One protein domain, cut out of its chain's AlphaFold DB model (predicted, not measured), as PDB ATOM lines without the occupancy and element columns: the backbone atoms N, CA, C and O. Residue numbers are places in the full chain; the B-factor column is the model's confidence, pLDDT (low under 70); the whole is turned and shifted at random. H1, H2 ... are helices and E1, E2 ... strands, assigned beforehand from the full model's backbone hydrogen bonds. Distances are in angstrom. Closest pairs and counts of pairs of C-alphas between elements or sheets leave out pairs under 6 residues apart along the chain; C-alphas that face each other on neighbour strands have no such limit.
ATOM      1  N   ILE A  24     487.893  -5.008 715.625       89.31
ATOM      2  CA  ILE A  24     488.046  -3.721 716.299       89.31
ATOM      3  C   ILE A  24     486.849  -2.852 715.959       89.31
ATOM      4  O   ILE A  24     486.422  -2.781 714.807       89.31
ATOM      5  N   SER A  25     486.321  -2.174 716.964       92.81
ATOM      6  CA  SER A  25     485.220  -1.236 716.878       92.81
ATOM      7  C   SER A  25     485.718   0.168 717.208       92.81
ATOM      8  O   SER A  25     486.235   0.429 718.295       92.81
ATOM      9  N   LEU A  26     485.534   1.098 716.272       93.75
ATOM     10  CA  LEU A  26     485.709   2.526 716.519       93.75
ATOM     11  C   LEU A  26     484.353   3.210 716.638       93.75
ATOM     12  O   LEU A  26     483.493   3.066 715.770       93.75
ATOM     13  N   LEU A  27     484.193   4.005 717.688       95.56
ATOM     14  CA  LEU A  27     483.081   4.925 717.858       95.56
ATOM     15  C   LEU A  27     483.375   6.209 717.090       95.56
ATOM     16  O   LEU A  27     484.402   6.854 717.293       95.56
ATOM     17  N   LEU A  28     482.455   6.572 716.205       95.88
ATOM     18  CA  LEU A  28     482.564   7.721 715.322       95.88
ATOM     19  C   LEU A  28     481.652   8.843 715.812       95.88
ATOM     20  O   LEU A  28     480.457   8.638 716.026       95.88
ATOM     21  N   THR A  29     482.201  10.047 715.923       94.50
ATOM     22  CA  THR A  29     481.441  11.265 716.218       94.50
ATOM     23  C   THR A  29     481.671  12.273 715.107       94.50
ATOM     24  O   THR A  29     482.807  12.639 714.814       94.50
ATOM     25  N   ILE A  30     480.594  12.704 714.456       92.88
ATOM     26  CA  ILE A  30     480.674  13.512 713.243       92.88
ATOM     27  C   ILE A  30     480.151  14.909 713.539       92.88
ATOM     28  O   ILE A  30     478.986  15.088 713.897       92.88
ATOM     29  N   HIS A  31     481.006  15.906 713.344       90.31
ATOM     30  CA  HIS A  31     480.693  17.320 713.503       90.31
ATOM     31  C   HIS A  31     480.674  18.009 712.142       90.31
ATOM     32  O   HIS A  31     481.401  17.635 711.219       90.31
ATOM     33  N   ARG A  32     479.866  19.060 712.012       87.19
ATOM     34  CA  ARG A  32     479.978  19.964 710.864       87.19
ATOM     35  C   ARG A  32     481.157  20.903 711.063       87.19
ATOM     36  O   ARG A  32     481.315  21.491 712.129       87.19
ATOM     37  N   SER A  33     481.947  21.077 710.014       84.19
ATOM     38  CA  SER A  33     483.039  22.053 709.987       84.19
ATOM     39  C   SER A  33     482.611  23.380 709.349       84.19
ATOM     40  O   SER A  33     483.337  24.367 709.457       84.19
ATOM     41  N   ASP A  34     481.448  23.426 708.692       77.56
ATOM     42  CA  ASP A  34     480.901  24.602 708.016       77.56
ATOM     43  C   ASP A  34     479.529  25.042 708.572       77.56
ATOM     44  O   ASP A  34     478.937  24.407 709.444       77.56
ATOM     45  N   LEU A  35     479.029  26.181 708.077       71.06
ATOM     46  CA  LEU A  35     477.732  26.763 708.459       71.06
ATOM     47  C   LEU A  35     476.557  26.192 707.642       71.06
ATOM     48  O   LEU A  35     475.449  26.729 707.677       71.06
ATOM     49  N   SER A  36     476.790  25.133 706.866       69.69
ATOM     50  CA  SER A  36     475.776  24.561 705.991       69.69
ATOM     51  C   SER A  36     474.690  23.860 706.804       69.69
ATOM     52  O   SER A  36     474.965  23.095 707.727       69.69
ATOM     53  N   VAL A  37     473.426  24.077 706.430       68.44
ATOM     54  CA  VAL A  37     472.269  23.376 707.018       68.44
ATOM     55  C   VAL A  37     471.879  22.147 706.182       68.44
ATOM     56  O   VAL A  37     470.863  21.512 706.457       68.44
ATOM     57  N   LYS A  38     472.687  21.784 705.173       76.19
ATOM     58  CA  LYS A  38     472.411  20.644 704.287       76.19
ATOM     59  C   LYS A  38     472.252  19.343 705.080       76.19
ATOM     60  O   LYS A  38     473.061  19.095 705.976       76.19
ATOM     61  N   PRO A  39     471.238  18.516 704.776       77.38
ATOM     62  CA  PRO A  39     471.050  17.242 705.459       77.38
ATOM     63  C   PRO A  39     472.316  16.387 705.364       77.38
ATOM     64  O   PRO A  39     473.084  16.498 704.410       77.38
ATOM     65  N   PHE A  40     472.549  15.575 706.391       84.06
ATOM     66  CA  PHE A  40     473.659  14.637 706.385       84.06
ATOM     67  C   PHE A  40     473.300  13.449 705.491       84.06
ATOM     68  O   PHE A  40     472.316  12.762 705.764       84.06
ATOM     69  N   ASP A  41     474.089  13.224 704.444       87.88
ATOM     70  CA  ASP A  41     473.958  12.059 703.575       87.88
ATOM     71  C   ASP A  41     474.843  10.924 704.106       87.88
ATOM     72  O   ASP A  41     476.075  10.995 704.076       87.88
ATOM     73  N   GLU A  42     474.195   9.884 704.633       89.94
ATOM     74  CA  GLU A  42     474.866   8.708 705.182       89.94
ATOM     75  C   GLU A  42     475.659   7.947 704.122       89.94
ATOM     76  O   GLU A  42     476.808   7.581 704.368       89.94
ATOM     77  N   TRP A  43     475.067   7.722 702.950       89.75
ATOM     78  CA  TRP A  43     475.681   6.908 701.911       89.75
ATOM     79  C   TRP A  43     476.939   7.588 701.363       89.75
ATOM     80  O   TRP A  43     478.011   6.978 701.308       89.75
ATOM     81  N   GLN A  44     476.857   8.889 701.071       89.50
ATOM     82  CA  GLN A  44     478.024   9.659 700.631       89.50
ATOM     83  C   GLN A  44     479.120   9.705 701.693       89.50
ATOM     84  O   GLN A  44     480.308   9.628 701.362       89.50
ATOM     85  N   PHE A  45     478.743   9.814 702.971       91.06
ATOM     86  CA  PHE A  45     479.713   9.788 704.056       91.06
ATOM     87  C   PHE A  45     480.435   8.443 704.135       91.06
ATOM     88  O   PHE A  45     481.666   8.437 704.178       91.06
ATOM     89  N   LYS A  46     479.705   7.316 704.117       90.75
ATOM     90  CA  LYS A  46     480.304   5.968 704.125       90.75
ATOM     91  C   LYS A  46     481.291   5.812 702.980       90.75
ATOM     92  O   LYS A  46     482.445   5.454 703.210       90.75
ATOM     93  N   HIS A  47     480.879   6.179 701.771       88.62
ATOM     94  CA  HIS A  47     481.722   6.072 700.589       88.62
ATOM     95  C   HIS A  47     482.982   6.955 700.687       88.62
ATOM     96  O   HIS A  47     484.090   6.515 700.370       88.62
ATOM     97  N   SER A  48     482.848   8.192 701.178       89.75
ATOM     98  CA  SER A  48     483.977   9.109 701.381       89.75
ATOM     99  C   SER A  48     484.950   8.613 702.453       89.75
ATOM    100  O   SER A  48     486.165   8.671 702.252       89.75
ATOM    101  N   LEU A  49     484.434   8.063 703.556       89.69
ATOM    102  CA  LEU A  49     485.243   7.456 704.607       89.69
ATOM    103  C   LEU A  49     485.994   6.227 704.082       89.69
ATOM    104  O   LEU A  49     487.206   6.149 704.252       89.69
ATOM    105  N   ILE A  50     485.324   5.317 703.372       88.62
ATOM    106  CA  ILE A  50     485.967   4.151 702.747       88.62
ATOM    107  C   ILE A  50     487.067   4.599 701.781       88.62
ATOM    108  O   ILE A  50     488.179   4.077 701.814       88.62
ATOM    109  N   ASN A  51     486.794   5.602 700.947       86.44
ATOM    110  CA  ASN A  51     487.778   6.128 700.008       86.44
ATOM    111  C   ASN A  51     488.973   6.792 700.722       86.44
ATOM    112  O   ASN A  51     490.118   6.649 700.292       86.44
ATOM    113  N   PHE A  52     488.734   7.490 701.835       86.75
ATOM    114  CA  PHE A  52     489.797   8.017 702.691       86.75
ATOM    115  C   PHE A  52     490.650   6.885 703.273       86.75
ATOM    116  O   PHE A  52     491.880   6.961 703.225       86.75
ATOM    117  N   LEU A  53     490.007   5.833 703.784       85.50
ATOM    118  CA  LEU A  53     490.685   4.692 704.390       85.50
ATOM    119  C   LEU A  53     491.535   3.925 703.364       85.50
ATOM    120  O   LEU A  53     492.673   3.564 703.642       85.50
ATOM    121  N   LYS A  54     491.042   3.775 702.133       80.62
ATOM    122  CA  LYS A  54     491.800   3.159 701.035       80.62
ATOM    123  C   LYS A  54     493.021   3.984 700.616       80.62
ATOM    124  O   LYS A  54     494.093   3.430 700.402       80.62
ATOM    125  N   ASN A  55     492.872   5.305 700.497       76.06
ATOM    126  CA  ASN A  55     493.890   6.145 699.855       76.06
ATOM    127  C   ASN A  55     494.911   6.764 700.818       76.06
ATOM    128  O   ASN A  55     496.050   7.010 700.424       76.06
ATOM    129  N   LYS A  56     494.510   7.102 702.050       68.44
ATOM    130  CA  LYS A  56     495.335   7.921 702.962       68.44
ATOM    131  C   LYS A  56     495.898   7.158 704.146       68.44
ATOM    132  O   LYS A  56     496.981   7.492 704.628       68.44
ATOM    133  N   THR A  57     495.211   6.126 704.616       61.12
ATOM    134  CA  THR A  57     495.791   5.225 705.608       61.12
ATOM    135  C   THR A  57     496.589   4.178 704.845       61.12
ATOM    136  O   THR A  57     496.064   3.163 704.418       61.12
ATOM    137  N   SER A  58     497.892   4.425 704.667       56.88
ATOM    138  CA  SER A  58     498.904   3.459 704.182       56.88
ATOM    139  C   SER A  58     499.065   2.252 705.144       56.88
ATOM    140  O   SER A  58     500.159   1.823 705.486       56.88
ATOM    141  N   LEU A  59     497.954   1.755 705.686       55.12
ATOM    142  CA  LEU A  59     497.845   0.782 706.766       55.12
ATOM    143  C   LEU A  59     497.405  -0.596 706.266       55.12
ATOM    144  O   LEU A  59     497.021  -1.427 707.077       55.12
ATOM    145  N   SER A  60     497.477  -0.840 704.955       55.62
ATOM    146  CA  SER A  60     497.176  -2.135 704.326       55.62
ATOM    147  C   SER A  60     495.732  -2.636 704.469       55.62
ATOM    148  O   SER A  60     495.438  -3.714 703.972       55.62
ATOM    149  N   ILE A  61     494.798  -1.825 704.980       58.56
ATOM    150  CA  ILE A  61     493.344  -2.116 705.049       58.56
ATOM    151  C   ILE A  61     492.678  -1.999 703.655       58.56
ATOM    152  O   ILE A  61     491.477  -1.795 703.513       58.56
ATOM    153  N   SER A  62     493.478  -2.057 702.589       48.44
ATOM    154  CA  SER A  62     493.167  -1.542 701.251       48.44
ATOM    155  C   SER A  62     491.944  -2.198 700.592       48.44
ATOM    156  O   SER A  62     491.389  -1.640 699.644       48.44
ATOM    157  N   HIS A  63     491.484  -3.359 701.078       51.91
ATOM    158  CA  HIS A  63     490.539  -4.183 700.329       51.91
ATOM    159  C   HIS A  63     489.212  -4.550 701.020       51.91
ATOM    160  O   HIS A  63     488.300  -4.968 700.313       51.91
ATOM    161  N   THR A  64     489.033  -4.352 702.333       62.75
ATOM    162  CA  THR A  64     488.109  -5.257 703.059       62.75
ATOM    163  C   THR A  64     487.177  -4.609 704.084       62.75
ATOM    164  O   THR A  64     486.716  -5.306 704.975       62.75
ATOM    165  N   ILE A  65     486.874  -3.307 704.014       76.81
ATOM    166  CA  ILE A  65     485.793  -2.732 704.845       76.81
ATOM    167  C   ILE A  65     484.509  -2.669 704.001       76.81
ATOM    168  O   ILE A  65     484.424  -1.806 703.118       76.81
ATOM    169  N   PRO A  66     483.522  -3.558 704.233       84.25
ATOM    170  CA  PRO A  66     482.193  -3.456 703.641       84.25
ATOM    171  C   PRO A  66     481.460  -2.210 704.145       84.25
ATOM    172  O   PRO A  66     481.683  -1.755 705.267       84.25
ATOM    173  N   GLU A  67     480.517  -1.691 703.357       84.44
ATOM    174  CA  GLU A  67     479.645  -0.592 703.806       84.44
ATOM    175  C   GLU A  67     478.811  -0.974 705.041       84.44
ATOM    176  O   GLU A  67     478.551  -0.116 705.885       84.44
ATOM    177  N   ASP A  68     478.464  -2.257 705.183       87.50
ATOM    178  CA  ASP A  68     477.709  -2.806 706.318       87.50
ATOM    179  C   ASP A  68     478.490  -2.783 707.641       87.50
ATOM    180  O   ASP A  68     477.899  -2.786 708.721       87.50
ATOM    181  N   ASP A  69     479.822  -2.718 707.580       89.38
ATOM    182  CA  ASP A  69     480.664  -2.559 708.768       89.38
ATOM    183  C   ASP A  69     480.749  -1.093 709.230       89.38
ATOM    184  O   ASP A  69     481.369  -0.796 710.254       89.38
ATOM    185  N   ILE A  70     480.086  -0.174 708.519       92.38
ATOM    186  CA  ILE A  70     479.934   1.226 708.907       92.38
ATOM    187  C   ILE A  70     478.464   1.496 709.215       92.38
ATOM    188  O   ILE A  70     477.623   1.611 708.325       92.38
ATOM    189  N   ASN A  71     478.157   1.697 710.491       92.94
ATOM    190  CA  ASN A  71     476.824   2.091 710.936       92.94
ATOM    191  C   ASN A  71     476.807   3.573 711.273       92.94
ATOM    192  O   ASN A  71     477.626   4.024 712.071       92.94
ATOM    193  N   ILE A  72     475.868   4.331 710.707       93.62
ATOM    194  CA  ILE A  72     475.726   5.760 710.983       93.62
ATOM    195  C   ILE A  72     474.297   6.051 711.415       93.62
ATOM    196  O   ILE A  72     473.331   5.569 710.843       93.62
ATOM    197  N   HIS A  73     474.175   6.870 712.447       91.69
ATOM    198  CA  HIS A  73     472.919   7.330 712.999       91.69
ATOM    199  C   HIS A  73     472.912   8.850 712.940       91.69
ATOM    200  O   HIS A  73     473.691   9.528 713.618       91.69
ATOM    201  N   THR A  74     472.040   9.389 712.095       89.62
ATOM    202  CA  THR A  74     471.883  10.831 711.915       89.62
ATOM    203  C   THR A  74     470.907  11.397 712.935       89.62
ATOM    204  O   THR A  74     469.910  10.773 713.310       89.62
ATOM    205  N   TYR A  75     471.170  12.619 713.390       86.00
ATOM    206  CA  TYR A  75     470.241  13.311 714.268       86.00
ATOM    207  C   TYR A  75     469.221  14.115 713.455       86.00
ATOM    208  O   TYR A  75     469.586  14.923 712.605       86.00
ATOM    209  N   LYS A  76     467.928  13.928 713.747       73.75
ATOM    210  CA  LYS A  76     466.815  14.503 712.965       73.75
ATOM    211  C   LYS A  76     466.741  16.040 713.023       73.75
ATOM    212  O   LYS A  76     466.465  16.686 712.017       73.75
ATOM    213  N   ASP A  77     467.037  16.636 714.179       72.38
ATOM    214  CA  ASP A  77     466.844  18.074 714.437       72.38
ATOM    215  C   ASP A  77     468.138  18.900 714.290       72.38
ATOM    216  O   ASP A  77     468.589  19.562 715.222       72.38
ATOM    217  N   LEU A  78     468.731  18.922 713.091       70.44
ATOM    218  CA  LEU A  78     469.984  19.654 712.820       70.44
ATOM    219  C   LEU A  78     469.876  21.178 713.028       70.44
ATOM    220  O   LEU A  78     470.886  21.840 713.239       70.44
ATOM    221  N   LYS A  79     468.662  21.744 712.974       68.50
ATOM    222  CA  LYS A  79     468.406  23.188 713.147       68.50
ATOM    223  C   LYS A  79     468.383  23.647 714.608       68.50
ATOM    224  O   LYS A  79     468.552  24.833 714.862       68.50
ATOM    225  N   LYS A  80     468.127  22.734 715.550       73.06
ATOM    226  CA  LYS A  80     468.091  23.032 716.995       73.06
ATOM    227  C   LYS A  80     469.427  22.753 717.680       73.06
ATOM    228  O   LYS A  80     469.569  23.040 718.864       73.06
ATOM    229  N   ARG A  81     470.375  22.167 716.947       70.62
ATOM    230  CA  ARG A  81     471.684  21.795 717.469       70.62
ATOM    231  C   ARG A  81     472.634  22.975 717.477       70.62
ATOM    232  O   ARG A  81     472.625  23.804 716.564       70.62
ATOM    233  N   LYS A  82     473.464  23.035 718.514       75.00
ATOM    234  CA  LYS A  82     474.565  24.001 718.593       75.00
ATOM    235  C   LYS A  82     475.658  23.624 717.595       75.00
ATOM    236  O   LYS A  82     475.761  22.478 717.172       75.00
ATOM    237  N   ARG A  83     476.503  24.595 717.241       70.88
ATOM    238  CA  ARG A  83     477.595  24.417 716.269       70.88
ATOM    239  C   ARG A  83     478.520  23.246 716.612       70.88
ATOM    240  O   ARG A  83     478.925  22.516 715.716       70.88
ATOM    241  N   ASP A  84     478.836  23.091 717.891       78.75
ATOM    242  CA  ASP A  84     479.794  22.086 718.359       78.75
ATOM    243  C   ASP A  84     479.139  20.722 718.616       78.75
ATOM    244  O   ASP A  84     479.829  19.732 718.856       78.75
ATOM    245  N   GLU A  85     477.807  20.639 718.538       85.31
ATOM    246  CA  GLU A  85     477.101  19.377 718.716       85.31
ATOM    247  C   GLU A  85     477.265  18.480 717.483       85.31
ATOM    248  O   GLU A  85     477.247  18.954 716.342       85.31
ATOM    249  N   PRO A  86     477.398  17.160 717.687       89.19
ATOM    250  CA  PRO A  86     477.528  16.232 716.579       89.19
ATOM    251  C   PRO A  86     476.251  16.207 715.736       89.19
ATOM    252  O   PRO A  86     475.136  16.326 716.248       89.19
ATOM    253  N   VAL A  87     476.402  16.013 714.432       89.44
ATOM    254  CA  VAL A  87     475.291  15.862 713.478       89.44
ATOM    255  C   VAL A  87     474.957  14.402 713.197       89.44
ATOM    256  O   VAL A  87     473.821  14.086 712.838       89.44
ATOM    257  N   ALA A  88     475.918  13.515 713.432       91.62
ATOM    258  CA  ALA A  88     475.739  12.080 713.377       91.62
ATOM    259  C   ALA A  88     476.733  11.385 714.313       91.62
ATOM    260  O   ALA A  88     477.785  11.929 714.660       91.62
ATOM    261  N   THR A  89     476.390  10.168 714.698       94.50
ATOM    262  CA  THR A  89     477.271   9.241 715.414       94.50
ATOM    263  C   THR A  89     477.302   7.923 714.673       94.50
ATOM    264  O   THR A  89     476.345   7.585 713.981       94.50
ATOM    265  N   GLY A  90     478.362   7.149 714.828       94.62
ATOM    266  CA  GLY A  90     478.459   5.875 714.143       94.62
ATOM    267  C   GLY A  90     479.424   4.900 714.779       94.62
ATOM    268  O   GLY A  90     480.041   5.170 715.809       94.62
ATOM    269  N   THR A  91     479.546   3.753 714.134       95.00
ATOM    270  CA  THR A  91     480.496   2.714 714.499       95.00
ATOM    271  C   THR A  91     481.132   2.170 713.235       95.00
ATOM    272  O   THR A  91     480.421   1.860 712.282       95.00
ATOM    273  N   LEU A  92     482.457   2.067 713.239       93.06
ATOM    274  CA  LEU A  92     483.237   1.387 712.212       93.06
ATOM    275  C   LEU A  92     483.767   0.082 712.800       93.06
ATOM    276  O   LEU A  92     484.442   0.106 713.830       93.06
ATOM    277  N   TYR A  93     483.477  -1.033 712.140       90.75
ATOM    278  CA  TYR A  93     484.052  -2.333 712.452       90.75
ATOM    279  C   TYR A  93     485.184  -2.667 711.483       90.75
ATOM    280  O   TYR A  93     485.091  -2.431 710.282       90.75
ATOM    281  N   ILE A  94     486.257  -3.238 712.019       88.38
ATOM    282  CA  ILE A  94     487.376  -3.774 711.246       88.38
ATOM    283  C   ILE A  94     487.526  -5.227 711.637       88.38
ATOM    284  O   ILE A  94     487.824  -5.519 712.793       88.38
ATOM    285  N   ARG A  95     487.280  -6.116 710.678       85.94
ATOM    286  CA  ARG A  95     487.322  -7.572 710.867       85.94
ATOM    287  C   ARG A  95     488.515  -8.212 710.173       85.94
ATOM    288  O   ARG A  95     489.057  -9.189 710.667       85.94
ATOM    289  N   ASP A  96     488.932  -7.647 709.044       80.50
ATOM    290  CA  ASP A  96     490.140  -8.094 708.363       80.50
ATOM    291  C   ASP A  96     491.367  -7.556 709.099       80.50
ATOM    292  O   ASP A  96     491.685  -6.368 709.029       80.50
ATOM    293  N   LEU A  97     492.015  -8.445 709.843       81.44
ATOM    294  CA  LEU A  97     493.250  -8.197 710.580       81.44
ATOM    295  C   LEU A  97     494.380  -9.126 710.105       81.44
ATOM    296  O   LEU A  97     495.469  -9.126 710.683       81.44
ATOM    297  N   GLU A  98     494.151  -9.910 709.047       76.75
ATOM    298  CA  GLU A  98     495.085 -10.941 708.582       76.75
ATOM    299  C   GLU A  98     496.375 -10.334 708.017       76.75
ATOM    300  O   GLU A  98     497.461 -10.902 708.163       76.75
ATOM    301  N   PHE A  99     496.300  -9.116 707.472       76.00
ATOM    302  CA  PHE A  99     497.462  -8.380 706.962       76.00
ATOM    303  C   PHE A  99     498.539  -8.125 708.038       76.00
ATOM    304  O   PHE A  99     499.723  -7.965 707.713       76.00
ATOM    305  N   LEU A 100     498.160  -8.099 709.323       75.94
ATOM    306  CA  LEU A 100     499.110  -7.981 710.433       75.94
ATOM    307  C   LEU A 100     499.936  -9.259 710.605       75.94
ATOM    308  O   LEU A 100     501.121  -9.174 710.936       75.94
ATOM    309  N   ASN A 101     499.360 -10.425 710.308       72.25
ATOM    310  CA  ASN A 101     500.072 -11.699 710.360       72.25
ATOM    311  C   ASN A 101     501.075 -11.817 709.217       72.25
ATOM    312  O   ASN A 101     502.214 -12.211 709.447       72.25
ATOM    313  N   GLU A 102     500.710 -11.425 707.995       67.81
ATOM    314  CA  GLU A 102     501.629 -11.481 706.849       67.81
ATOM    315  C   GLU A 102     502.864 -10.596 707.034       67.81
ATOM    316  O   GLU A 102     503.984 -10.978 706.685       67.81
ATOM    317  N   LYS A 103     502.662  -9.395 707.587       64.69
ATOM    318  CA  LYS A 103     503.753  -8.465 707.885       64.69
ATOM    319  C   LYS A 103     504.657  -9.006 708.992       64.69
ATOM    320  O   LYS A 103     505.861  -8.789 708.960       64.69
ATOM    321  N   THR A 104     504.079  -9.730 709.944       63.72
ATOM    322  CA  THR A 104     504.811 -10.335 711.061       63.72
ATOM    323  C   THR A 104     505.611 -11.560 710.622       63.72
ATOM    324  O   THR A 104     506.806 -11.609 710.894       63.72
ATOM    325  N   LYS A 105     505.038 -12.439 709.791       63.47
ATOM    326  CA  LYS A 105     505.755 -13.562 709.160       63.47
ATOM    327  C   LYS A 105     506.961 -13.112 708.331       63.47
ATOM    328  O   LYS A 105     508.007 -13.750 708.372       63.47
ATOM    329  N   ARG A 106     506.842 -11.997 707.596       61.31
ATOM    330  CA  ARG A 106     507.961 -11.424 706.824       61.31
ATOM    331  C   ARG A 106     509.118 -10.952 707.702       61.31
ATOM    332  O   ARG A 106     510.267 -11.150 707.324       61.31
ATOM    333  N   ASP A 107     508.818 -10.368 708.855       58.97
ATOM    334  CA  ASP A 107     509.846  -9.861 709.767       58.97
ATOM    335  C   ASP A 107     510.447 -10.973 710.652       58.97
ATOM    336  O   ASP A 107     511.609 -10.887 711.039       58.97
ATOM    337  N   MET A 108     509.697 -12.049 710.922       55.94
ATOM    338  CA  MET A 108     510.144 -13.212 711.708       55.94
ATOM    339  C   MET A 108     511.009 -14.207 710.935       55.94
ATOM    340  O   MET A 108     511.798 -14.922 711.543       55.94
ATOM    341  N   LEU A 109     510.980 -14.196 709.598       55.69
ATOM    342  CA  LEU A 109     511.972 -14.910 708.773       55.69
ATOM    343  C   LEU A 109     513.429 -14.463 709.052       55.69
ATOM    344  O   LEU A 109     514.365 -15.087 708.557       55.69
ATOM    345  N   VAL A 110     513.624 -13.398 709.839       56.66
ATOM    346  CA  VAL A 110     514.925 -12.855 710.250       56.66
ATOM    347  C   VAL A 110     515.332 -13.289 711.672       56.66
ATOM    348  O   VAL A 110     516.522 -13.277 711.983       56.66
ATOM    349  N   VAL A 111     514.397 -13.695 712.540       51.66
ATOM    350  CA  VAL A 111     514.667 -14.016 713.957       51.66
ATOM    351  C   VAL A 111     513.820 -15.226 714.365       51.66
ATOM    352  O   VAL A 111     512.612 -15.109 714.527       51.66
ATOM    353  N   GLY A 112     514.443 -16.402 714.473       45.03
ATOM    354  CA  GLY A 112     513.747 -17.652 714.797       45.03
ATOM    355  C   GLY A 112     513.364 -17.770 716.277       45.03
ATOM    356  O   GLY A 112     514.207 -17.531 717.140       45.03
ATOM    357  N   GLY A 113     512.126 -18.200 716.553       49.19
ATOM    358  CA  GLY A 113     511.645 -18.576 717.889       49.19
ATOM    359  C   GLY A 113     510.120 -18.476 718.043       49.19
ATOM    360  O   GLY A 113     509.574 -17.378 718.053       49.19
ATOM    361  N   ASP A 114     509.446 -19.618 718.220       56.16
ATOM    362  CA  ASP A 114     507.975 -19.751 718.147       56.16
ATOM    363  C   ASP A 114     507.212 -19.249 719.403       56.16
ATOM    364  O   ASP A 114     506.021 -18.950 719.335       56.16
ATOM    365  N   GLU A 115     507.860 -19.104 720.567       51.47
ATOM    366  CA  GLU A 115     507.197 -18.610 721.800       51.47
ATOM    367  C   GLU A 115     507.260 -17.078 721.961       51.47
ATOM    368  O   GLU A 115     506.385 -16.478 722.587       51.47
ATOM    369  N   GLU A 116     508.238 -16.415 721.335       57.97
ATOM    370  CA  GLU A 116     508.268 -14.949 721.210       57.97
ATOM    371  C   GLU A 116     507.249 -14.443 720.167       57.97
ATOM    372  O   GLU A 116     506.950 -13.249 720.106       57.97
ATOM    373  N   GLU A 117     506.661 -15.350 719.381       63.28
ATOM    374  CA  GLU A 117     505.831 -15.032 718.222       63.28
ATOM    375  C   GLU A 117     504.517 -14.331 718.599       63.28
ATOM    376  O   GLU A 117     504.201 -13.257 718.079       63.28
ATOM    377  N   VAL A 118     503.776 -14.887 719.567       65.62
ATOM    378  CA  VAL A 118     502.464 -14.361 719.991       65.62
ATOM    379  C   VAL A 118     502.607 -12.972 720.617       65.62
ATOM    380  O   VAL A 118     501.867 -12.054 720.264       65.62
ATOM    381  N   GLY A 119     503.611 -12.782 721.480       75.69
ATOM    382  CA  GLY A 119     503.874 -11.490 722.117       75.69
ATOM    383  C   GLY A 119     504.329 -10.409 721.128       75.69
ATOM    384  O   GLY A 119     504.020  -9.229 721.309       75.69
ATOM    385  N   VAL A 120     505.036 -10.781 720.056       78.12
ATOM    386  CA  VAL A 120     505.415  -9.844 718.986       78.12
ATOM    387  C   VAL A 120     504.205  -9.460 718.129       78.12
ATOM    388  O   VAL A 120     504.047  -8.277 717.812       78.12
ATOM    389  N   VAL A 121     503.328 -10.412 717.790       79.00
ATOM    390  CA  VAL A 121     502.073 -10.133 717.065       79.00
ATOM    391  C   VAL A 121     501.167  -9.215 717.887       79.00
ATOM    392  O   VAL A 121     500.638  -8.242 717.348       79.00
ATOM    393  N   GLU A 122     501.034  -9.462 719.191       82.62
ATOM    394  CA  GLU A 122     500.219  -8.642 720.091       82.62
ATOM    395  C   GLU A 122     500.731  -7.197 720.180       82.62
ATOM    396  O   GLU A 122     499.968  -6.253 719.965       82.62
ATOM    397  N   LYS A 123     502.039  -6.994 720.388       84.38
ATOM    398  CA  LYS A 123     502.637  -5.646 720.403       84.38
ATOM    399  C   LYS A 123     502.400  -4.898 719.094       84.38
ATOM    400  O   LYS A 123     501.981  -3.743 719.109       84.38
ATOM    401  N   ARG A 124     502.608  -5.563 717.956       83.44
ATOM    402  CA  ARG A 124     502.366  -4.975 716.629       83.44
ATOM    403  C   ARG A 124     500.904  -4.626 716.411       83.44
ATOM    404  O   ARG A 124     500.611  -3.582 715.832       83.44
ATOM    405  N   PHE A 125     499.999  -5.487 716.861       85.81
ATOM    406  CA  PHE A 125     498.567  -5.233 716.809       85.81
ATOM    407  C   PHE A 125     498.208  -3.976 717.607       85.81
ATOM    408  O   PHE A 125     497.528  -3.099 717.077       85.81
ATOM    409  N   LEU A 126     498.718  -3.837 718.835       87.94
ATOM    410  CA  LEU A 126     498.479  -2.663 719.678       87.94
ATOM    411  C   LEU A 126     499.041  -1.376 719.058       87.94
ATOM    412  O   LEU A 126     498.346  -0.356 719.017       87.94
ATOM    413  N   GLU A 127     500.267  -1.422 718.531       88.12
ATOM    414  CA  GLU A 127     500.897  -0.294 717.834       88.12
ATOM    415  C   GLU A 127     500.114   0.113 716.585       88.12
ATOM    416  O   GLU A 127     499.821   1.297 716.386       88.12
ATOM    417  N   TRP A 128     499.734  -0.860 715.753       87.69
ATOM    418  CA  TRP A 128     498.936  -0.601 714.563       87.69
ATOM    419  C   TRP A 128     497.565  -0.033 714.931       87.69
ATOM    420  O   TRP A 128     497.157   0.965 714.342       87.69
ATOM    421  N   ARG A 129     496.880  -0.606 715.928       89.50
ATOM    422  CA  ARG A 129     495.568  -0.142 716.398       89.50
ATOM    423  C   ARG A 129     495.637   1.310 716.855       89.50
ATOM    424  O   ARG A 129     494.812   2.120 716.442       89.50
ATOM    425  N   LYS A 130     496.643   1.654 717.662       89.38
ATOM    426  CA  LYS A 130     496.864   3.027 718.126       89.38
ATOM    427  C   LYS A 130     497.115   3.974 716.952       89.38
ATOM    428  O   LYS A 130     496.414   4.973 716.811       89.38
ATOM    429  N   GLY A 131     498.044   3.620 716.063       88.75
ATOM    430  CA  GLY A 131     498.348   4.424 714.878       88.75
ATOM    431  C   GLY A 131     497.186   4.511 713.881       88.75
ATOM    432  O   GLY A 131     497.112   5.466 713.109       88.75
ATOM    433  N   PHE A 132     496.273   3.537 713.870       88.06
ATOM    434  CA  PHE A 132     495.045   3.584 713.086       88.06
ATOM    435  C   PHE A 132     494.059   4.596 713.669       88.06
ATOM    436  O   PHE A 132     493.619   5.484 712.939       88.06
ATOM    437  N   VAL A 133     493.773   4.517 714.974       90.38
ATOM    438  CA  VAL A 133     492.889   5.469 715.670       90.38
ATOM    439  C   VAL A 133     493.392   6.900 715.474       90.38
ATOM    440  O   VAL A 133     492.630   7.748 715.027       90.38
ATOM    441  N   GLU A 134     494.686   7.151 715.688       91.00
ATOM    442  CA  GLU A 134     495.303   8.478 715.521       91.00
ATOM    443  C   GLU A 134     495.191   9.038 714.093       91.00
ATOM    444  O   GLU A 134     495.136  10.249 713.904       91.00
ATOM    445  N   LYS A 135     495.161   8.176 713.069       89.75
ATOM    446  CA  LYS A 135     495.023   8.610 711.669       89.75
ATOM    447  C   LYS A 135     493.583   8.874 711.253       89.75
ATOM    448  O   LYS A 135     493.378   9.596 710.278       89.75
ATOM    449  N   VAL A 136     492.615   8.234 711.907       90.38
ATOM    450  CA  VAL A 136     491.184   8.403 711.616       90.38
ATOM    451  C   VAL A 136     490.579   9.502 712.486       90.38
ATOM    452  O   VAL A 136     489.662  10.192 712.044       90.38
ATOM    453  N   ASP A 137     491.097   9.705 713.693       93.12
ATOM    454  CA  ASP A 137     490.651  10.777 714.568       93.12
ATOM    455  C   ASP A 137     491.027  12.162 714.022       93.12
ATOM    456  O   ASP A 137     492.112  12.399 713.490       93.12
ATOM    457  N   GLY A 138     490.089  13.101 714.125       90.94
ATOM    458  CA  GLY A 138     490.264  14.487 713.703       90.94
ATOM    459  C   GLY A 138     490.310  14.721 712.189       90.94
ATOM    460  O   GLY A 138     490.606  15.845 711.766       90.94
ATOM    461  N   ILE A 139     490.013  13.721 711.354       91.12
ATOM    462  CA  ILE A 139     490.045  13.897 709.898       91.12
ATOM    463  C   ILE A 139     488.906  14.799 709.420       91.12
ATOM    464  O   ILE A 139     487.816  14.835 709.993       91.12
ATOM    465  N   ASN A 140     489.147  15.514 708.321       90.88
ATOM    466  CA  ASN A 140     488.118  16.291 707.640       90.88
ATOM    467  C   ASN A 140     487.728  15.607 706.326       90.88
ATOM    468  O   ASN A 140     488.568  15.436 705.439       90.88
ATOM    469  N   LEU A 141     486.450  15.262 706.195       89.31
ATOM    470  CA  LEU A 141     485.852  14.712 704.982       89.31
ATOM    471  C   LEU A 141     485.041  15.803 704.276       89.31
ATOM    472  O   LEU A 141     484.341  16.583 704.919       89.31
ATOM    473  N   ASN A 142     485.154  15.880 702.951       87.75
ATOM    474  CA  ASN A 142     484.389  16.818 702.129       87.75
ATOM    475  C   ASN A 142     483.333  16.043 701.333       87.75
ATOM    476  O   ASN A 142     483.694  15.168 700.547       87.75
ATOM    477  N   LEU A 143     482.060  16.374 701.536       86.69
ATOM    478  CA  LEU A 143     480.913  15.804 700.832       86.69
ATOM    479  C   LEU A 143     480.229  16.924 700.047       86.69
ATOM    480  O   LEU A 143     479.611  17.805 700.640       86.69
ATOM    481  N   GLU A 144     480.397  16.936 698.723       79.62
ATOM    482  CA  GLU A 144     479.760  17.916 697.821       79.62
ATOM    483  C   GLU A 144     479.898  19.389 698.269       79.62
ATOM    484  O   GLU A 144     478.962  20.196 698.201       79.62
ATOM    485  N   GLY A 145     481.083  19.746 698.773       78.06
ATOM    486  CA  GLY A 145     481.401  21.095 699.247       78.06
ATOM    487  C   GLY A 145     481.072  21.355 700.720       78.06
ATOM    488  O   GLY A 145     481.396  22.435 701.209       78.06
ATOM    489  N   VAL A 146     480.478  20.389 701.429       83.62
ATOM    490  CA  VAL A 146     480.243  20.430 702.879       83.62
ATOM    491  C   VAL A 146     481.364  19.701 703.598       83.62
ATOM    492  O   VAL A 146     481.655  18.538 703.316       83.62
ATOM    493  N   LYS A 147     481.997  20.374 704.557       88.38
ATOM    494  CA  LYS A 147     483.092  19.792 705.336       88.38
ATOM    495  C   LYS A 147     482.568  19.228 706.650       88.38
ATOM    496  O   LYS A 147     481.917  19.936 707.415       88.38
ATOM    497  N   PHE A 148     482.933  17.988 706.935       90.12
ATOM    498  CA  PHE A 148     482.655  17.312 708.194       90.12
ATOM    499  C   PHE A 148     483.962  16.951 708.884       90.12
ATOM    500  O   PHE A 148     484.886  16.454 708.241       90.12
ATOM    501  N   ARG A 149     484.022  17.174 710.194       92.25
ATOM    502  CA  ARG A 149     485.091  16.678 711.054       92.25
ATOM    503  C   ARG A 149     484.631  15.366 711.671       92.25
ATOM    504  O   ARG A 149     483.562  15.311 712.277       92.25
ATOM    505  N   LEU A 150     485.435  14.328 711.510       93.88
ATOM    506  CA  LEU A 150     485.229  13.028 712.125       93.88
ATOM    507  C   LEU A 150     486.175  12.898 713.312       93.88
ATOM    508  O   LEU A 150     487.383  13.043 713.150       93.88
ATOM    509  N   ASN A 151     485.620  12.596 714.477       94.94
ATOM    510  CA  ASN A 151     486.383  12.132 715.622       94.94
ATOM    511  C   ASN A 151     486.161  10.626 715.775       94.94
ATOM    512  O   ASN A 151     485.032  10.149 715.613       94.94
ATOM    513  N   ALA A 152     487.222   9.891 716.082       94.31
ATOM    514  CA  ALA A 152     487.193   8.442 716.195       94.31
ATOM    515  C   ALA A 152     487.866   8.001 717.491       94.31
ATOM    516  O   ALA A 152     488.990   8.393 717.787       94.31
ATOM    517  N   VAL A 153     487.174   7.170 718.263       94.31
ATOM    518  CA  VAL A 153     487.665   6.654 719.545       94.31
ATOM    519  C   VAL A 153     487.535   5.140 719.545       94.31
ATOM    520  O   VAL A 153     486.554   4.601 719.032       94.31
ATOM    521  N   LEU A 154     488.522   4.444 720.107       93.25
ATOM    522  CA  LEU A 154     488.435   3.001 720.303       93.25
ATOM    523  C   LEU A 154     487.282   2.679 721.262       93.25
ATOM    524  O   LEU A 154     487.116   3.338 722.288       93.25
ATOM    525  N   ASN A 155     486.464   1.688 720.923       91.25
ATOM    526  CA  ASN A 155     485.408   1.244 721.821       91.25
ATOM    527  C   ASN A 155     486.032   0.685 723.111       91.25
ATOM    528  O   ASN A 155     486.997  -0.072 723.047       91.25
ATOM    529  N   ALA A 156     485.476   1.023 724.275       86.06
ATOM    530  CA  ALA A 156     486.008   0.590 725.570       86.06
ATOM    531  C   ALA A 156     486.093  -0.940 725.694       86.06
ATOM    532  O   ALA A 156     486.997  -1.459 726.343       86.06
ATOM    533  N   ASN A 157     485.194  -1.664 725.019       83.94
ATOM    534  CA  ASN A 157     485.218  -3.128 724.972       83.94
ATOM    535  C   ASN A 157     486.468  -3.695 724.281       83.94
ATOM    536  O   ASN A 157     486.824  -4.842 724.529       83.94
ATOM    537  N   ASP A 158     487.129  -2.894 723.445       85.12
ATOM    538  CA  ASP A 158     488.345  -3.278 722.735       85.12
ATOM    539  C   ASP A 158     489.607  -2.694 723.403       85.12
ATOM    540  O   ASP A 158     490.720  -3.004 722.980       85.12
ATOM    541  N   ASP A 159     489.474  -1.878 724.456       84.94
ATOM    542  CA  ASP A 159     490.586  -1.299 725.223       84.94
ATOM    543  C   ASP A 159     490.675  -1.903 726.631       84.94
ATOM    544  O   ASP A 159     490.358  -1.265 727.637       84.94
ATOM    545  N   PHE A 160     491.103  -3.165 726.705       83.06
ATOM    546  CA  PHE A 160     491.250  -3.860 727.984       83.06
ATOM    547  C   PHE A 160     492.237  -3.161 728.928       83.06
ATOM    548  O   PHE A 160     491.967  -3.071 730.123       83.06
ATOM    549  N   ASP A 161     493.348  -2.632 728.412       83.19
ATOM    550  CA  ASP A 161     494.352  -1.940 729.228       83.19
ATOM    551  C   ASP A 161     493.804  -0.631 729.799       83.19
ATOM    552  O   ASP A 161     493.964  -0.354 730.991       83.19
ATOM    553  N   GLY A 162     493.109   0.158 728.971       82.69
ATOM    554  CA  GLY A 162     492.421   1.365 729.418       82.69
ATOM    555  C   GLY A 162     491.339   1.055 730.450       82.69
ATOM    556  O   GLY A 162     491.262   1.721 731.486       82.69
ATOM    557  N   LEU A 163     490.555  -0.006 730.226       86.00
ATOM    558  CA  LEU A 163     489.543  -0.458 731.174       86.00
ATOM    559  C   LEU A 163     490.191  -0.878 732.496       86.00
ATOM    560  O   LEU A 163     489.812  -0.362 733.545       86.00
ATOM    561  N   LYS A 164     491.207  -1.742 732.456       87.50
ATOM    562  CA  LYS A 164     491.947  -2.198 733.637       87.50
ATOM    563  C   LYS A 164     492.490  -1.019 734.437       87.50
ATOM    564  O   LYS A 164     492.263  -0.957 735.641       87.50
ATOM    565  N   LYS A 165     493.127  -0.053 733.772       88.25
ATOM    566  CA  LYS A 165     493.643   1.156 734.417       88.25
ATOM    567  C   LYS A 165     492.528   1.983 735.062       88.25
ATOM    568  O   LYS A 165     492.675   2.396 736.205       88.25
ATOM    569  N   SER A 166     491.406   2.192 734.370       85.12
ATOM    570  CA  SER A 166     490.269   2.938 734.933       85.12
ATOM    571  C   SER A 166     489.675   2.250 736.167       85.12
ATOM    572  O   SER A 166     489.318   2.918 737.134       85.12
ATOM    573  N   TRP A 167     489.633   0.914 736.166       87.31
ATOM    574  CA  TRP A 167     489.243   0.115 737.324       87.31
ATOM    575  C   TRP A 167     490.256   0.270 738.464       87.31
ATOM    576  O   TRP A 167     489.864   0.589 739.582       87.31
ATOM    577  N   GLU A 168     491.555   0.110 738.203       89.81
ATOM    578  CA  GLU A 168     492.610   0.290 739.212       89.81
ATOM    579  C   GLU A 168     492.574   1.692 739.841       89.81
ATOM    580  O   GLU A 168     492.637   1.819 741.064       89.81
ATOM    581  N   GLU A 169     492.399   2.742 739.036       88.50
ATOM    582  CA  GLU A 169     492.264   4.125 739.507       88.50
ATOM    583  C   GLU A 169     490.991   4.328 740.338       88.50
ATOM    584  O   GLU A 169     491.041   4.940 741.408       88.50
ATOM    585  N   PHE A 170     489.860   3.771 739.898       85.75
ATOM    586  CA  PHE A 170     488.606   3.838 740.643       85.75
ATOM    587  C   PHE A 170     488.735   3.204 742.034       85.75
ATOM    588  O   PHE A 170     488.304   3.800 743.014       85.75
ATOM    589  N   TYR A 171     489.383   2.046 742.170       83.06
ATOM    590  CA  TYR A 171     489.567   1.418 743.487       83.06
ATOM    591  C   TYR A 171     490.677   2.069 744.325       83.06
ATOM    592  O   TYR A 171     490.565   2.119 745.551       83.06
ATOM    593  N   ALA A 172     491.730   2.597 743.696       82.31
ATOM    594  CA  ALA A 172     492.814   3.281 744.401       82.31
ATOM    595  C   ALA A 172     492.400   4.657 744.954       82.31
ATOM    596  O   ALA A 172     492.900   5.069 746.006       82.31
ATOM    597  N   PHE A 173     491.489   5.364 744.272       78.06
ATOM    598  CA  PHE A 173     491.143   6.756 744.585       78.06
ATOM    599  C   PHE A 173     489.650   7.005 744.857       78.06
ATOM    600  O   PHE A 173     489.327   7.960 745.559       78.06
ATOM    601  N   GLY A 174     488.743   6.150 744.381       60.06
ATOM    602  CA  GLY A 174     487.286   6.303 744.517       60.06
ATOM    603  C   GLY A 174     486.712   5.969 745.897       60.06
ATOM    604  O   GLY A 174     485.558   6.282 746.156       60.06
ATOM    605  N   ASN A 175     487.517   5.412 746.811       57.09
ATOM    606  CA  ASN A 175     487.133   5.178 748.214       57.09
ATOM    607  C   ASN A 175     487.592   6.291 749.177       57.09
ATOM    608  O   ASN A 175     487.534   6.121 750.394       57.09
TER     609      ASN A 175
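What this domain is: This is residues 24 to 175 of the 178 residues of an uncharacterized protein of Kingdonia uniflora (UniProt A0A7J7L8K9). A five-stranded antiparallel sheet, curled like part of a barrel, wraps round one helix, H1; H2 and H3, steeply tilted to each other, lengthen the body as an arm at one end, and residues 160 to 175, with H4, stick out from it. The printed part has 152 residues with four named helices and five named strands, along the chain E1 H1 E2 E3 H2 H3 E4 E5 H4; the sheet's order is E2 E3 E1 E5 E4, and the class is mixed, helices and strands. The whole is loose, with a radius of gyration of the C-alphas of 18.7 A, and flat, spanning 60 by 49 by 22 A.

How they stand to each other: Start at E1, residues 24 to 32, an inner strand of the strongly twisted sheet. Its antiparallel neighbours are E3, residues 88 to 94, with N 26 and O 92 2.9 A apart, and E5, residues 146 to 154, with N 29 and O 151 2.8 A apart, both within hydrogen-bond range. Next comes H1, residues 42 to 55, on one face of the sheet, two layers in all; the sheet curls round it. Its closest C-alphas to edge strand E2, residues 70 to 74, are Glu 42 and Ile 72, 6.6 A; to edge strand E4, residues 139 to 143, they are Gln 44 and Leu 143, 6.8 A. E1, H1 and E2 form a split strand-helix-strand unit, two strands running the same way with E3 between them, and its crossover is right-handed. E2 and E3 are a hairpin, with N 71 and O 91 at 2.9 A; E4 and E5 are another, with N 141 and O 148 at 2.8 A. H2, residues 98 to 108, is not on the sheet and touches H3, residues 116 to 136, at a steep tilt of 52 degrees, opposite ways; H3 does this with residues 120 to 125 alone, and the closest C-alphas are Thr 104 and Val 121, 6.6 A. H3 only grazes the sheet with residues 129 to 136. H4, residues 160 to 173, touches no helix. In H1, H2, H3 and H4 every O i to N i+4 pair is within hydrogen-bond range.

Where its parts are: Find C-alpha 24 at (488.046, -3.721, 716.299); from there E1 runs 25.6 A. H1 measures 19.9 A, E3 19.8 A and H3, the longest helix, 30.5 A, ending at C-alpha 136, (491.184, 8.403, 711.616). E5 runs 26.0 A, and H4 19.7 A to C-alpha 173 at (491.143, 6.756, 744.585).

The domain as a whole: The C-alphas of Lys 80 and Gly 112 are the two farthest apart, 61.2 A. The printed part has no cut; the links H1 to E2 and E2 to E3 are long. Look for pLDDT under 70 at residues 36 to 37, 56 to 64, 79, 102 to 118 and 174 to 175.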